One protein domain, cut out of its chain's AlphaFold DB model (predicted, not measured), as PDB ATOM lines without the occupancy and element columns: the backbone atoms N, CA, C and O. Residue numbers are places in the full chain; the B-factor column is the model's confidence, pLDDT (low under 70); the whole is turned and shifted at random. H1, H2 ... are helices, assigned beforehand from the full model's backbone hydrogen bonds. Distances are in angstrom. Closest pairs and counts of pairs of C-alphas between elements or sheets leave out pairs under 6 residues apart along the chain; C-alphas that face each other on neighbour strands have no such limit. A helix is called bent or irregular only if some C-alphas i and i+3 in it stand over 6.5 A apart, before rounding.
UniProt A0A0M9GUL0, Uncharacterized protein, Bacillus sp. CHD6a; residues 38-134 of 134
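What this domain is: This is residues 38 to 134 of the 134 residues of an uncharacterized protein of Bacillus sp. CHD6a (UniProt A0A0M9GUL0). Two long helices, H1 and H4, run side by side in opposite directions, with the short helices H2 and H3 making a small head in the connection between them; from the other end of H4, H5 folds back as the second arm of a narrow V, and residues 121 to 134 stick out free. The printed part has 97 residues with five named helices, H1 to H5 in chain order, and no named strand; its class is all helix. It is loose, with a radius of gyration of the C-alphas of 16.5 A, and flat, spanning 49 by 39 by 17 A.

How they stand to each other: H1, residues 38 to 65, has a kink of 43 degrees near residue 59 and is only just irregular, with C-alphas 59 and 62 6.9 A apart. It touches H4, residues 83 to 104, closest at the C-alphas of Ser 61 and Gly 86, 5.0 A; they run opposite ways at a shallow tilt of 34 degrees, only just short of steep. With residues 60 to 63 alone, H1 only just touches H3, residues 76 to 79, with 3 pairs of C-alphas within 8 A, the closest Ile 62 and Leu 77 at 7.4 A. H2, residues 69 to 72, and H3 only just touch, and only at the corner, with 3 such pairs, the closest Ile 69 and Gly 76 at 7.0 A. H4, with residues 99 to 103 alone, touches residues 109 to 116 of H5, residues 109 to 133; this helical hairpin has a shallow tilt of 27 degrees, opposite ways, and its closest C-alphas, His 103 and Ile 109, are 5.9 A apart. H1 and H5 are apart. Every O i to N i+4 pair is within hydrogen-bond range in H4, 21 of 24 in H1 and 19 of 21 in H5; H2 and H3 are too short for such a pair.

Where its parts are: H1 begins at C-alpha 38 (119.870, 195.238, 216.694) and is 39.8 A long; H4 is 31.7 A. H5, 36.7 A, ends at C-alpha 133 (142.317, 225.995, 219.696).

The domain as a whole: The C-alphas farthest apart, of Glu 38 and Thr 72, are 49.1 A apart. The printed part has no cut, and its four links are tight. Residues 105 to 110 have pLDDT under 70.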
ATOM      1  N   GLU A  38     120.497 195.435 218.013       84.88
ATOM      2  CA  GLU A  38     119.870 195.238 216.694       84.88
ATOM      3  C   GLU A  38     119.708 196.560 215.926       84.88
ATOM      4  O   GLU A  38     119.999 196.650 214.729       84.88
ATOM      5  N   ILE A  39     119.303 197.620 216.636       83.44
ATOM      6  CA  ILE A  39     119.163 198.960 216.058       83.44
ATOM      7  C   ILE A  39     120.547 199.535 215.766       83.44
ATOM      8  O   ILE A  39     120.745 200.095 214.691       83.44
ATOM      9  N   PHE A  40     121.513 199.345 216.674       85.69
ATOM     10  CA  PHE A  40     122.895 199.770 216.453       85.69
ATOM     11  C   PHE A  40     123.470 199.173 215.167       85.69
ATOM     12  O   PHE A  40     123.922 199.922 214.307       85.69
ATOM     13  N   LYS A  41     123.364 197.851 214.984       86.31
ATOM     14  CA  LYS A  41     123.874 197.158 213.793       86.31
ATOM     15  C   LYS A  41     123.214 197.656 212.503       86.31
ATOM     16  O   LYS A  41     123.873 197.805 211.478       86.31
ATOM     17  N   THR A  42     121.916 197.956 212.558       86.06
ATOM     18  CA  THR A  42     121.184 198.536 211.422       86.06
ATOM     19  C   THR A  42     121.685 199.942 211.090       86.06
ATOM     20  O   THR A  42     121.945 200.247 209.926       86.06
ATOM     21  N   VAL A  43     121.860 200.793 212.106       85.44
ATOM     22  CA  VAL A  43     122.379 202.160 211.946       85.44
ATOM     23  C   VAL A  43     123.819 202.140 211.435       85.44
ATOM     24  O   VAL A  43     124.133 202.866 210.499       85.44
ATOM     25  N   GLU A  44     124.676 201.280 211.978       87.19
ATOM     26  CA  GLU A  44     126.068 201.120 211.556       87.19
ATOM     27  C   GLU A  44     126.182 200.673 210.094       87.19
ATOM     28  O   GLU A  44     126.986 201.221 209.336       87.19
ATOM     29  N   ASN A  45     125.328 199.744 209.658       89.31
ATOM     30  CA  ASN A  45     125.286 199.322 208.261       89.31
ATOM     31  C   ASN A  45     124.876 200.477 207.329       89.31
ATOM     32  O   ASN A  45     125.482 200.684 206.274       89.31
ATOM     33  N   HIS A  46     123.890 201.284 207.739       88.62
ATOM     34  CA  HIS A  46     123.476 202.471 206.981       88.62
ATOM     35  C   HIS A  46     124.556 203.551 206.959       88.62
ATOM     36  O   HIS A  46     124.781 204.140 205.906       88.62
ATOM     37  N   LEU A  47     125.262 203.778 208.071       87.94
ATOM     38  CA  LEU A  47     126.391 204.712 208.145       87.94
ATOM     39  C   LEU A  47     127.539 204.273 207.238       87.94
ATOM     40  O   LEU A  47     128.059 205.091 206.482       87.94
ATOM     41  N   THR A  48     127.890 202.988 207.254       90.31
ATOM     42  CA  THR A  48     128.938 202.420 206.392       90.31
ATOM     43  C   THR A  48     128.558 202.560 204.919       90.31
ATOM     44  O   THR A  48     129.357 203.019 204.103       90.31
ATOM     45  N   THR A  49     127.301 202.256 204.584       92.00
ATOM     46  CA  THR A  49     126.759 202.453 203.231       92.00
ATOM     47  C   THR A  49     126.782 203.932 202.830       92.00
ATOM     48  O   THR A  49     127.197 204.269 201.724       92.00
ATOM     49  N   GLY A  50     126.387 204.834 203.732       90.25
ATOM     50  CA  GLY A  50     126.401 206.280 203.510       90.25
ATOM     51  C   GLY A  50     127.811 206.842 203.313       90.25
ATOM     52  O   GLY A  50     128.001 207.700 202.451       90.25
ATOM     53  N   LEU A  51     128.802 206.329 204.047       89.94
ATOM     54  CA  LEU A  51     130.215 206.675 203.881       89.94
ATOM     55  C   LEU A  51     130.725 206.210 202.515       89.94
ATOM     56  O   LEU A  51     131.382 206.974 201.812       89.94
ATOM     57  N   LEU A  52     130.370 204.998 202.093       91.88
ATOM     58  CA  LEU A  52     130.747 204.482 200.778       91.88
ATOM     59  C   LEU A  52     130.134 205.328 199.650       91.88
ATOM     60  O   LEU A  52     130.837 205.720 198.719       91.88
ATOM     61  N   ILE A  53     128.858 205.700 199.779       91.25
ATOM     62  CA  ILE A  53     128.190 206.642 198.869       91.25
ATOM     63  C   ILE A  53     128.890 208.004 198.881       91.25
ATOM     64  O   ILE A  53     129.138 208.564 197.817       91.25
ATOM     65  N   TRP A  54     129.259 208.514 200.057       91.56
ATOM     66  CA  TRP A  54     129.976 209.780 200.184       91.56
ATOM     67  C   TRP A  54     131.297 209.748 199.411       91.56
ATOM     68  O   TRP A  54     131.568 210.650 198.623       91.56
ATOM     69  N   VAL A  55     132.092 208.684 199.579       89.38
ATOM     70  CA  VAL A  55     133.376 208.506 198.884       89.38
ATOM     71  C   VAL A  55     133.173 208.416 197.374       89.38
ATOM     72  O   VAL A  55     133.895 209.082 196.629       89.38
ATOM     73  N   LEU A  56     132.184 207.644 196.916       90.06
ATOM     74  CA  LEU A  56     131.865 207.532 195.492       90.06
ATOM     75  C   LEU A  56     131.475 208.894 194.915       90.06
ATOM     76  O   LEU A  56     132.069 209.344 193.938       90.06
ATOM     77  N   ILE A  57     130.535 209.594 195.545       90.81
ATOM     78  CA  ILE A  57     130.075 210.897 195.065       90.81
ATOM     79  C   ILE A  57     131.203 211.921 195.112       90.81
ATOM     80  O   ILE A  57     131.387 212.665 194.153       90.81
ATOM     81  N   PHE A  58     132.002 211.945 196.178       88.25
ATOM     82  CA  PHE A  58     133.149 212.840 196.280       88.25
ATOM     83  C   PHE A  58     134.148 212.591 195.144       88.25
ATOM     84  O   PHE A  58     134.578 213.544 194.486       88.25
ATOM     85  N   LYS A  59     134.459 211.323 194.852       85.81
ATOM     86  CA  LYS A  59     135.368 210.939 193.768       85.81
ATOM     87  C   LYS A  59     134.811 211.325 192.394       85.81
ATOM     88  O   LYS A  59     135.514 211.958 191.610       85.81
ATOM     89  N   PHE A  60     133.545 211.012 192.126       85.88
ATOM     90  CA  PHE A  60     132.904 211.261 190.831       85.88
ATOM     91  C   PHE A  60     132.363 212.686 190.663       85.88
ATOM     92  O   PHE A  60     132.003 213.077 189.554       85.88
ATOM     93  N   SER A  61     132.370 213.509 191.714       87.25
ATOM     94  CA  SER A  61     131.915 214.905 191.659       87.25
ATOM     95  C   SER A  61     132.640 215.739 190.600       87.25
ATOM     96  O   SER A  61     132.079 216.702 190.078       87.25
ATOM     97  N   ILE A  62     133.869 215.365 190.234       85.50
ATOM     98  CA  ILE A  62     134.622 216.044 189.181       85.50
ATOM     99  C   ILE A  62     133.937 215.970 187.813       85.50
ATOM    100  O   ILE A  62     134.035 216.925 187.051       85.50
ATOM    101  N   ILE A  63     133.186 214.902 187.532       84.88
ATOM    102  CA  ILE A  63     132.405 214.757 186.294       84.88
ATOM    103  C   ILE A  63     131.350 215.861 186.213       84.88
ATOM    104  O   ILE A  63     131.164 216.472 185.165       84.88
ATOM    105  N   ILE A  64     130.703 216.154 187.344       84.38
ATOM    106  CA  ILE A  64     129.648 217.165 187.447       84.38
ATOM    107  C   ILE A  64     130.244 218.573 187.318       84.38
ATOM    108  O   ILE A  64     129.715 219.411 186.596       84.38
ATOM    109  N   PHE A  65     131.355 218.847 188.009       84.56
ATOM    110  CA  PHE A  65     131.928 220.197 188.067       84.56
ATOM    111  C   PHE A  65     132.894 220.533 186.924       84.56
ATOM    112  O   PHE A  65     133.143 221.713 186.669       84.56
ATOM    113  N   ARG A  66     133.480 219.531 186.261       83.00
ATOM    114  CA  ARG A  66     134.421 219.679 185.139       83.00
ATOM    115  C   ARG A  66     134.170 218.589 184.086       83.00
ATOM    116  O   ARG A  66     135.019 217.721 183.887       83.00
ATOM    117  N   PRO A  67     133.043 218.645 183.359       81.88
ATOM    118  CA  PRO A  67     132.693 217.620 182.372       81.88
ATOM    119  C   PRO A  67     133.683 217.549 181.196       81.88
ATOM    120  O   PRO A  67     133.844 216.498 180.583       81.88
ATOM    121  N   SER A  68     134.410 218.634 180.904       81.81
ATOM    122  CA  SER A  68     135.421 218.670 179.838       81.81
ATOM    123  C   SER A  68     136.599 217.712 180.066       81.81
ATOM    124  O   SER A  68     137.255 217.322 179.099       81.81
ATOM    125  N   ILE A  69     136.852 217.282 181.311       81.38
ATOM    126  CA  ILE A  69     137.920 216.323 181.650       81.38
ATOM    127  C   ILE A  69     137.699 214.952 181.007       81.38
ATOM    128  O   ILE A  69     138.673 214.280 180.688       81.38
ATOM    129  N   ILE A  70     136.447 214.566 180.754       81.31
ATOM    130  CA  ILE A  70     136.107 213.264 180.161       81.31
ATOM    131  C   ILE A  70     136.756 213.114 178.779       81.31
ATOM    132  O   ILE A  70     137.280 212.055 178.448       81.31
ATOM    133  N   TRP A  71     136.756 214.196 178.000       85.31
ATOM    134  CA  TRP A  71     137.256 214.213 176.626       85.31
ATOM    135  C   TRP A  71     138.720 214.638 176.528       85.31
ATOM    136  O   TRP A  71     139.430 214.198 175.632       85.31
ATOM    137  N   THR A  72     139.177 215.498 177.440       84.69
ATOM    138  CA  THR A  72     140.528 216.081 177.377       84.69
ATOM    139  C   THR A  72     141.571 215.277 178.145       84.69
ATOM    140  O   THR A  72     142.730 215.252 177.741       84.69
ATOM    141  N   ASN A  73     141.194 214.623 179.248       82.12
ATOM    142  CA  ASN A  73     142.116 213.825 180.049       82.12
ATOM    143  C   ASN A  73     141.364 212.750 180.864       82.12
ATOM    144  O   ASN A  73     141.159 212.923 182.072       82.12
ATOM    145  N   PRO A  74     140.974 211.626 180.234       79.44
ATOM    146  CA  PRO A  74     140.207 210.572 180.897       79.44
ATOM    147  C   PRO A  74     140.976 209.915 182.051       79.44
ATOM    148  O   PRO A  74     140.374 209.551 183.056       79.44
ATOM    149  N   TYR A  75     142.310 209.831 181.979       80.62
ATOM    150  CA  TYR A  75     143.135 209.344 183.093       80.62
ATOM    151  C   TYR A  75     143.120 210.302 184.293       80.62
ATOM    152  O   TYR A  75     143.225 209.868 185.442       80.62
ATOM    153  N   GLY A  76     142.907 211.597 184.046       76.75
ATOM    154  CA  GLY A  76     142.756 212.627 185.069       76.75
ATOM    155  C   GLY A  76     141.614 212.358 186.052       76.75
ATOM    156  O   GLY A  76     141.717 212.776 187.201       76.75
ATOM    157  N   LEU A  77     140.581 211.594 185.674       77.00
ATOM    158  CA  LEU A  77     139.490 211.187 186.576       77.00
ATOM    159  C   LEU A  77     139.957 210.370 187.786       77.00
ATOM    160  O   LEU A  77     139.337 210.426 188.848       77.00
ATOM    161  N   LEU A  78     141.045 209.610 187.646       75.75
ATOM    162  CA  LEU A  78     141.562 208.779 188.733       75.75
ATOM    163  C   LEU A  78     142.325 209.607 189.774       75.75
ATOM    164  O   LEU A  78     142.294 209.275 190.965       75.75
ATOM    165  N   PHE A  79     142.968 210.692 189.336       76.12
ATOM    166  CA  PHE A  79     143.869 211.509 190.155       76.12
ATOM    167  C   PHE A  79     143.227 212.803 190.661       76.12
ATOM    168  O   PHE A  79     143.580 213.292 191.733       76.12
ATOM    169  N   LEU A  80     142.276 213.359 189.914       77.50
ATOM    170  CA  LEU A  80     141.638 214.629 190.227       77.50
ATOM    171  C   LEU A  80     140.339 214.406 191.010       77.50
ATOM    172  O   LEU A  80     139.636 213.411 190.846       77.50
ATOM    173  N   THR A  81     140.004 215.365 191.867       79.50
ATOM    174  CA  THR A  81     138.756 215.372 192.644       79.50
ATOM    175  C   THR A  81     137.996 216.668 192.389       79.50
ATOM    176  O   THR A  81     138.575 217.661 191.941       79.50
ATOM    177  N   GLY A  82     136.700 216.704 192.712       71.94
ATOM    178  CA  GLY A  82     135.898 217.934 192.650       71.94
ATOM    179  C   GLY A  82     136.291 219.000 193.687       71.94
ATOM    180  O   GLY A  82     135.626 220.033 193.787       71.94
ATOM    181  N   GLY A  83     137.348 218.761 194.474       83.94
ATOM    182  CA  GLY A  83     137.844 219.672 195.499       83.94
ATOM    183  C   GLY A  83     136.796 219.973 196.569       83.94
ATOM    184  O   GLY A  83     136.027 219.105 196.978       83.94
ATOM    185  N   THR A  84     136.741 221.226 197.018       82.44
ATOM    186  CA  THR A  84     135.795 221.678 198.051       82.44
ATOM    187  C   THR A  84     134.336 221.565 197.610       82.44
ATOM    188  O   THR A  84     133.492 221.148 198.396       82.44
ATOM    189  N   ARG A  85     134.018 221.861 196.343       84.75
ATOM    190  CA  ARG A  85     132.644 221.752 195.813       84.75
ATOM    191  C   ARG A  85     132.159 220.303 195.796       84.75
ATOM    192  O   ARG A  85     131.031 220.028 196.192       84.75
ATOM    193  N   GLY A  86     133.042 219.384 195.404       86.00
ATOM    194  CA  GLY A  86     132.789 217.947 195.474       86.00
ATOM    195  C   GLY A  86     132.504 217.457 196.889       86.00
ATOM    196  O   GLY A  86     131.590 216.661 197.087       86.00
ATOM    197  N   PHE A  87     133.246 217.972 197.874       86.62
ATOM    198  CA  PHE A  87     133.059 217.641 199.288       86.62
ATOM    199  C   PHE A  87     131.656 218.024 199.781       86.62
ATOM    200  O   PHE A  87     130.956 217.185 200.347       86.62
ATOM    201  N   TYR A  88     131.215 219.261 199.518       88.38
ATOM    202  CA  TYR A  88     129.877 219.713 199.914       88.38
ATOM    203  C   TYR A  88     128.768 218.925 199.215       88.38
ATOM    204  O   TYR A  88     127.796 218.543 199.860       88.38
ATOM    205  N   LEU A  89     128.930 218.634 197.920       88.56
ATOM    206  CA  LEU A  89     127.950 217.857 197.163       88.56
ATOM    207  C   LEU A  89     127.812 216.438 197.729       88.56
ATOM    208  O   LEU A  89     126.697 215.992 197.995       88.56
ATOM    209  N   ALA A  90     128.931 215.760 197.988       89.25
ATOM    210  CA  ALA A  90     128.926 214.450 198.631       89.25
ATOM    211  C   ALA A  90     128.250 214.496 200.006       89.25
ATOM    212  O   ALA A  90     127.431 213.638 200.322       89.25
ATOM    213  N   MET A  91     128.530 215.529 200.804       88.00
ATOM    214  CA  MET A  91     127.948 215.677 202.136       88.00
ATOM    215  C   MET A  91     126.426 215.846 202.090       88.00
ATOM    216  O   MET A  91     125.715 215.140 202.803       88.00
ATOM    217  N   VAL A  92     125.917 216.717 201.212       90.69
ATOM    218  CA  VAL A  92     124.472 216.933 201.030       90.69
ATOM    219  C   VAL A  92     123.782 215.643 200.589       90.69
ATOM    220  O   VAL A  92     122.793 215.240 201.202       90.69
ATOM    221  N   VAL A  93     124.315 214.956 199.573       91.38
ATOM    222  CA  VAL A  93     123.686 213.732 199.056       91.38
ATOM    223  C   VAL A  93     123.707 212.612 200.094       91.38
ATOM    224  O   VAL A  93     122.695 211.937 200.273       91.38
ATOM    225  N   THR A  94     124.805 212.433 200.830       89.94
ATOM    226  CA  THR A  94     124.880 211.420 201.891       89.94
ATOM    227  C   THR A  94     123.910 211.706 203.033       89.94
ATOM    228  O   THR A  94     123.282 210.771 203.527       89.94
ATOM    229  N   ILE A  95     123.729 212.968 203.438       88.38
ATOM    230  CA  ILE A  95     122.750 213.333 204.475       88.38
ATOM    231  C   ILE A  95     121.327 212.999 204.012       88.38
ATOM    232  O   ILE A  95     120.577 212.366 204.756       88.38
ATOM    233  N   VAL A  96     120.972 213.367 202.777       89.75
ATOM    234  CA  VAL A  96     119.656 213.058 202.195       89.75
ATOM    235  C   VAL A  96     119.447 211.545 202.087       89.75
ATOM    236  O   VAL A  96     118.392 211.038 202.471       89.75
ATOM    237  N   PHE A  97     120.463 210.810 201.629       90.06
ATOM    238  CA  PHE A  97     120.424 209.352 201.539       90.06
ATOM    239  C   PHE A  97     120.216 208.699 202.907       90.06
ATOM    240  O   PHE A  97     119.338 207.849 203.048       90.06
ATOM    241  N   LEU A  98     120.986 209.101 203.924       86.31
ATOM    242  CA  LEU A  98     120.854 208.566 205.279       86.31
ATOM    243  C   LEU A  98     119.470 208.868 205.847       86.31
ATOM    244  O   LEU A  98     118.823 207.965 206.368       86.31
ATOM    245  N   PHE A  99     118.980 210.098 205.693       84.88
ATOM    246  CA  PHE A  99     117.643 210.468 206.147       84.88
ATOM    247  C   PHE A  99     116.559 209.592 205.503       84.88
ATOM    248  O   PHE A  99     115.708 209.039 206.201       84.88
ATOM    249  N   TRP A 100     116.633 209.388 204.185       85.88
ATOM    250  CA  TRP A 100     115.694 208.529 203.465       85.88
ATOM    251  C   TRP A 100     115.808 207.061 203.905       85.88
ATOM    252  O   TRP A 100     114.802 206.411 204.198       85.88
ATOM    253  N   LYS A 101     117.026 206.527 204.023       84.44
ATOM    254  CA  LYS A 101     117.246 205.119 204.374       84.44
ATOM    255  C   LYS A 101     116.824 204.795 205.809       84.44
ATOM    256  O   LYS A 101     116.244 203.732 206.056       84.44
ATOM    257  N   LEU A 102     117.062 205.722 206.737       78.06
ATOM    258  CA  LEU A 102     116.596 205.624 208.119       78.06
ATOM    259  C   LEU A 102     115.081 205.832 208.252       78.06
ATOM    260  O   LEU A 102     114.509 205.335 209.214       78.06
ATOM    261  N   HIS A 103     114.436 206.546 207.325       75.75
ATOM    262  CA  HIS A 103     112.975 206.654 207.279       75.75
ATOM    263  C   HIS A 103     112.310 205.378 206.741       75.75
ATOM    264  O   HIS A 103     111.255 204.986 207.226       75.75
ATOM    265  N   GLN A 104     112.922 204.719 205.750       75.31
ATOM    266  CA  GLN A 104     112.409 203.454 205.203       75.31
ATOM    267  C   GLN A 104     112.643 202.255 206.122       75.31
ATOM    268  O   GLN A 104     111.863 201.305 206.112       75.31
ATOM    269  N   SER A 105     113.730 202.263 206.894       67.25
ATOM    270  CA  SER A 105     113.912 201.266 207.946       67.25
ATOM    271  C   SER A 105     112.865 201.548 209.013       67.25
ATOM    272  O   SER A 105     112.782 202.676 209.472       67.25
ATOM    273  N   ASN A 106     112.090 200.540 209.414       62.66
ATOM    274  CA  ASN A 106     110.941 200.592 210.342       62.66
ATOM    275  C   ASN A 106     111.271 201.088 211.781       62.66
ATOM    276  O   ASN A 106     110.568 200.822 212.752       62.66
ATOM    277  N   ILE A 107     112.399 201.775 211.941       63.34
ATOM    278  CA  ILE A 107     112.809 202.547 213.097       63.34
ATOM    279  C   ILE A 107     111.890 203.770 213.141       63.34
ATOM    280  O   ILE A 107     111.807 204.525 212.176       63.34
ATOM    281  N   HIS A 108     111.193 203.979 214.262       68.75
ATOM    282  CA  HIS A 108     110.347 205.160 214.447       68.75
ATOM    283  C   HIS A 108     111.068 206.430 213.968       68.75
ATOM    284  O   HIS A 108     112.149 206.740 214.471       68.75
ATOM    285  N   ILE A 109     110.441 207.186 213.056       64.88
ATOM    286  CA  ILE A 109     110.949 208.451 212.485       64.88
ATOM    287  C   ILE A 109     111.554 209.379 213.554       64.88
ATOM    288  O   ILE A 109     112.585 210.008 213.333       64.88
ATOM    289  N   LYS A 110     110.953 209.400 214.752       68.88
ATOM    290  CA  LYS A 110     111.423 210.170 215.910       68.88
ATOM    291  C   LYS A 110     112.843 209.782 216.318       68.88
ATOM    292  O   LYS A 110     113.666 210.657 216.544       68.88
ATOM    293  N   THR A 111     113.147 208.489 216.359       70.81
ATOM    294  CA  THR A 111     114.478 207.974 216.687       70.81
ATOM    295  C   THR A 111     115.474 208.313 215.579       70.81
ATOM    296  O   THR A 111     116.575 208.742 215.879       70.81
ATOM    297  N   SER A 112     115.099 208.216 214.303       70.44
ATOM    298  CA  SER A 112     116.001 208.551 213.188       70.44
ATOM    299  C   SER A 112     116.425 210.028 213.192       70.44
ATOM    300  O   SER A 112     117.611 210.345 213.061       70.44
ATOM    301  N   VAL A 113     115.473 210.935 213.425       74.88
ATOM    302  CA  VAL A 113     115.723 212.384 213.530       74.88
ATOM    303  C   VAL A 113     116.573 212.718 214.762       74.88
ATOM    304  O   VAL A 113     117.514 213.507 214.662       74.88
ATOM    305  N   ILE A 114     116.297 212.075 215.905       79.00
ATOM    306  CA  ILE A 114     117.015 212.324 217.166       79.00
ATOM    307  C   ILE A 114     118.453 211.796 217.166       79.00
ATOM    308  O   ILE A 114     119.215 212.131 218.063       79.00
ATOM    309  N   ILE A 115     118.848 210.990 216.178       80.88
ATOM    310  CA  ILE A 115     120.240 210.554 216.008       80.88
ATOM    311  C   ILE A 115     120.966 211.488 215.044       80.88
ATOM    312  O   ILE A 115     122.048 211.982 215.365       80.88
ATOM    313  N   LEU A 116     120.386 211.728 213.861       83.38
ATOM    314  CA  LEU A 116     121.058 212.443 212.774       83.38
ATOM    315  C   LEU A 116     121.347 213.902 213.141       83.38
ATOM    316  O   LEU A 116     122.468 214.362 212.939       83.38
ATOM    317  N   ILE A 117     120.372 214.606 213.723       85.62
ATOM    318  CA  ILE A 117     120.522 216.024 214.081       85.62
ATOM    319  C   ILE A 117     121.652 216.237 215.105       85.62
ATOM    320  O   ILE A 117     122.578 216.991 214.797       85.62
ATOM    321  N   PRO A 118     121.651 215.582 216.284       87.12
ATOM    322  CA  PRO A 118     122.736 215.772 217.240       87.12
ATOM    323  C   PRO A 118     124.071 215.242 216.722       87.12
ATOM    324  O   PRO A 118     125.090 215.842 217.032       87.12
ATOM    325  N   SER A 119     124.099 214.203 215.880       85.19
ATOM    326  CA  SER A 119     125.361 213.747 215.272       85.19
ATOM    327  C   SER A 119     125.979 214.825 214.376       85.19
ATOM    328  O   SER A 119     127.170 215.105 214.487       85.19
ATOM    329  N   ILE A 120     125.177 215.487 213.535       87.25
ATOM    330  CA  ILE A 120     125.638 216.608 212.700       87.25
ATOM    331  C   ILE A 120     126.086 217.782 213.580       87.25
ATOM    332  O   ILE A 120     127.143 218.365 213.336       87.25
ATOM    333  N   PHE A 121     125.323 218.098 214.628       89.69
ATOM    334  CA  PHE A 121     125.662 219.171 215.562       89.69
ATOM    335  C   PHE A 121     126.983 218.906 216.299       89.69
ATOM    336  O   PHE A 121     127.822 219.798 216.385       89.69
ATOM    337  N   ILE A 122     127.209 217.671 216.761       90.12
ATOM    338  CA  ILE A 122     128.459 217.242 217.403       90.12
ATOM    339  C   ILE A 122     129.634 217.376 216.435       90.12
ATOM    340  O   ILE A 122     130.672 217.902 216.828       90.12
ATOM    341  N   ILE A 123     129.481 216.959 215.173       88.06
ATOM    342  CA  ILE A 123     130.548 217.092 214.168       88.06
ATOM    343  C   ILE A 123     130.905 218.565 213.964       88.06
ATOM    344  O   ILE A 123     132.082 218.913 213.995       88.06
ATOM    345  N   ILE A 124     129.905 219.431 213.790       88.81
ATOM    346  CA  ILE A 124     130.110 220.869 213.568       88.81
ATOM    347  C   ILE A 124     130.758 221.515 214.797       88.81
ATOM    348  O   ILE A 124     131.779 222.187 214.673       88.81
ATOM    349  N   SER A 125     130.195 221.284 215.985       89.25
ATOM    350  CA  SER A 125     130.685 221.872 217.233       89.25
ATOM    351  C   SER A 125     132.095 221.395 217.572       89.25
ATOM    352  O   SER A 125     132.926 222.207 217.971       89.25
ATOM    353  N   SER A 126     132.378 220.102 217.406       88.00
ATOM    354  CA  SER A 126     133.708 219.531 217.641       88.00
ATOM    355  C   SER A 126     134.724 220.088 216.646       88.00
ATOM    356  O   SER A 126     135.798 220.532 217.044       88.00
ATOM    357  N   TYR A 127     134.354 220.172 215.364       88.62
ATOM    358  CA  TYR A 127     135.232 220.702 214.327       88.62
ATOM    359  C   TYR A 127     135.621 222.159 214.594       88.62
ATOM    360  O   TYR A 127     136.809 222.477 214.624       88.62
ATOM    361  N   TYR A 128     134.645 223.040 214.833       87.88
ATOM    362  CA  TYR A 128     134.932 224.447 215.118       87.88
ATOM    363  C   TYR A 128     135.616 224.641 216.473       87.88
ATOM    364  O   TYR A 128     136.499 225.487 216.576       87.88
ATOM    365  N   GLY A 129     135.269 223.842 217.487       87.00
ATOM    366  CA  GLY A 129     135.915 223.895 218.799       87.00
ATOM    367  C   GLY A 129     137.399 223.539 218.734       87.00
ATOM    368  O   GLY A 129     138.231 224.269 219.260       87.00
ATOM    369  N   ILE A 130     137.750 222.459 218.032       85.88
ATOM    370  CA  ILE A 130     139.147 222.032 217.876       85.88
ATOM    371  C   ILE A 130     139.918 223.009 216.978       85.88
ATOM    372  O   ILE A 130     141.059 223.344 217.284       85.88
ATOM    373  N   MET A 131     139.301 223.500 215.897       84.44
ATOM    374  CA  MET A 131     139.935 224.484 215.010       84.44
ATOM    375  C   MET A 131     140.129 225.858 215.665       84.44
ATOM    376  O   MET A 131     140.994 226.594 215.222       84.44
ATOM    377  N   ALA A 132     139.352 226.219 216.689       83.75
ATOM    378  CA  ALA A 132     139.550 227.468 217.430       83.75
ATOM    379  C   ALA A 132     140.755 227.422 218.387       83.75
ATOM    380  O   ALA A 132     141.240 228.468 218.810       83.75
ATOM    381  N   ILE A 133     141.207 226.220 218.757       80.75
ATOM    382  CA  ILE A 133     142.317 225.995 219.696       80.75
ATOM    383  C   ILE A 133     143.655 225.803 218.953       80.75
ATOM    384  O   ILE A 133     144.714 226.018 219.541       80.75
ATOM    385  N   LEU A 134     143.611 225.383 217.682       76.25
ATOM    386  CA  LEU A 134     144.766 225.094 216.816       76.25
ATOM    387  C   LEU A 134     145.220 226.300 215.990       76.25
ATOM    388  O   LEU A 134     146.448 226.367 215.745       76.25
TER     389      LEU A 134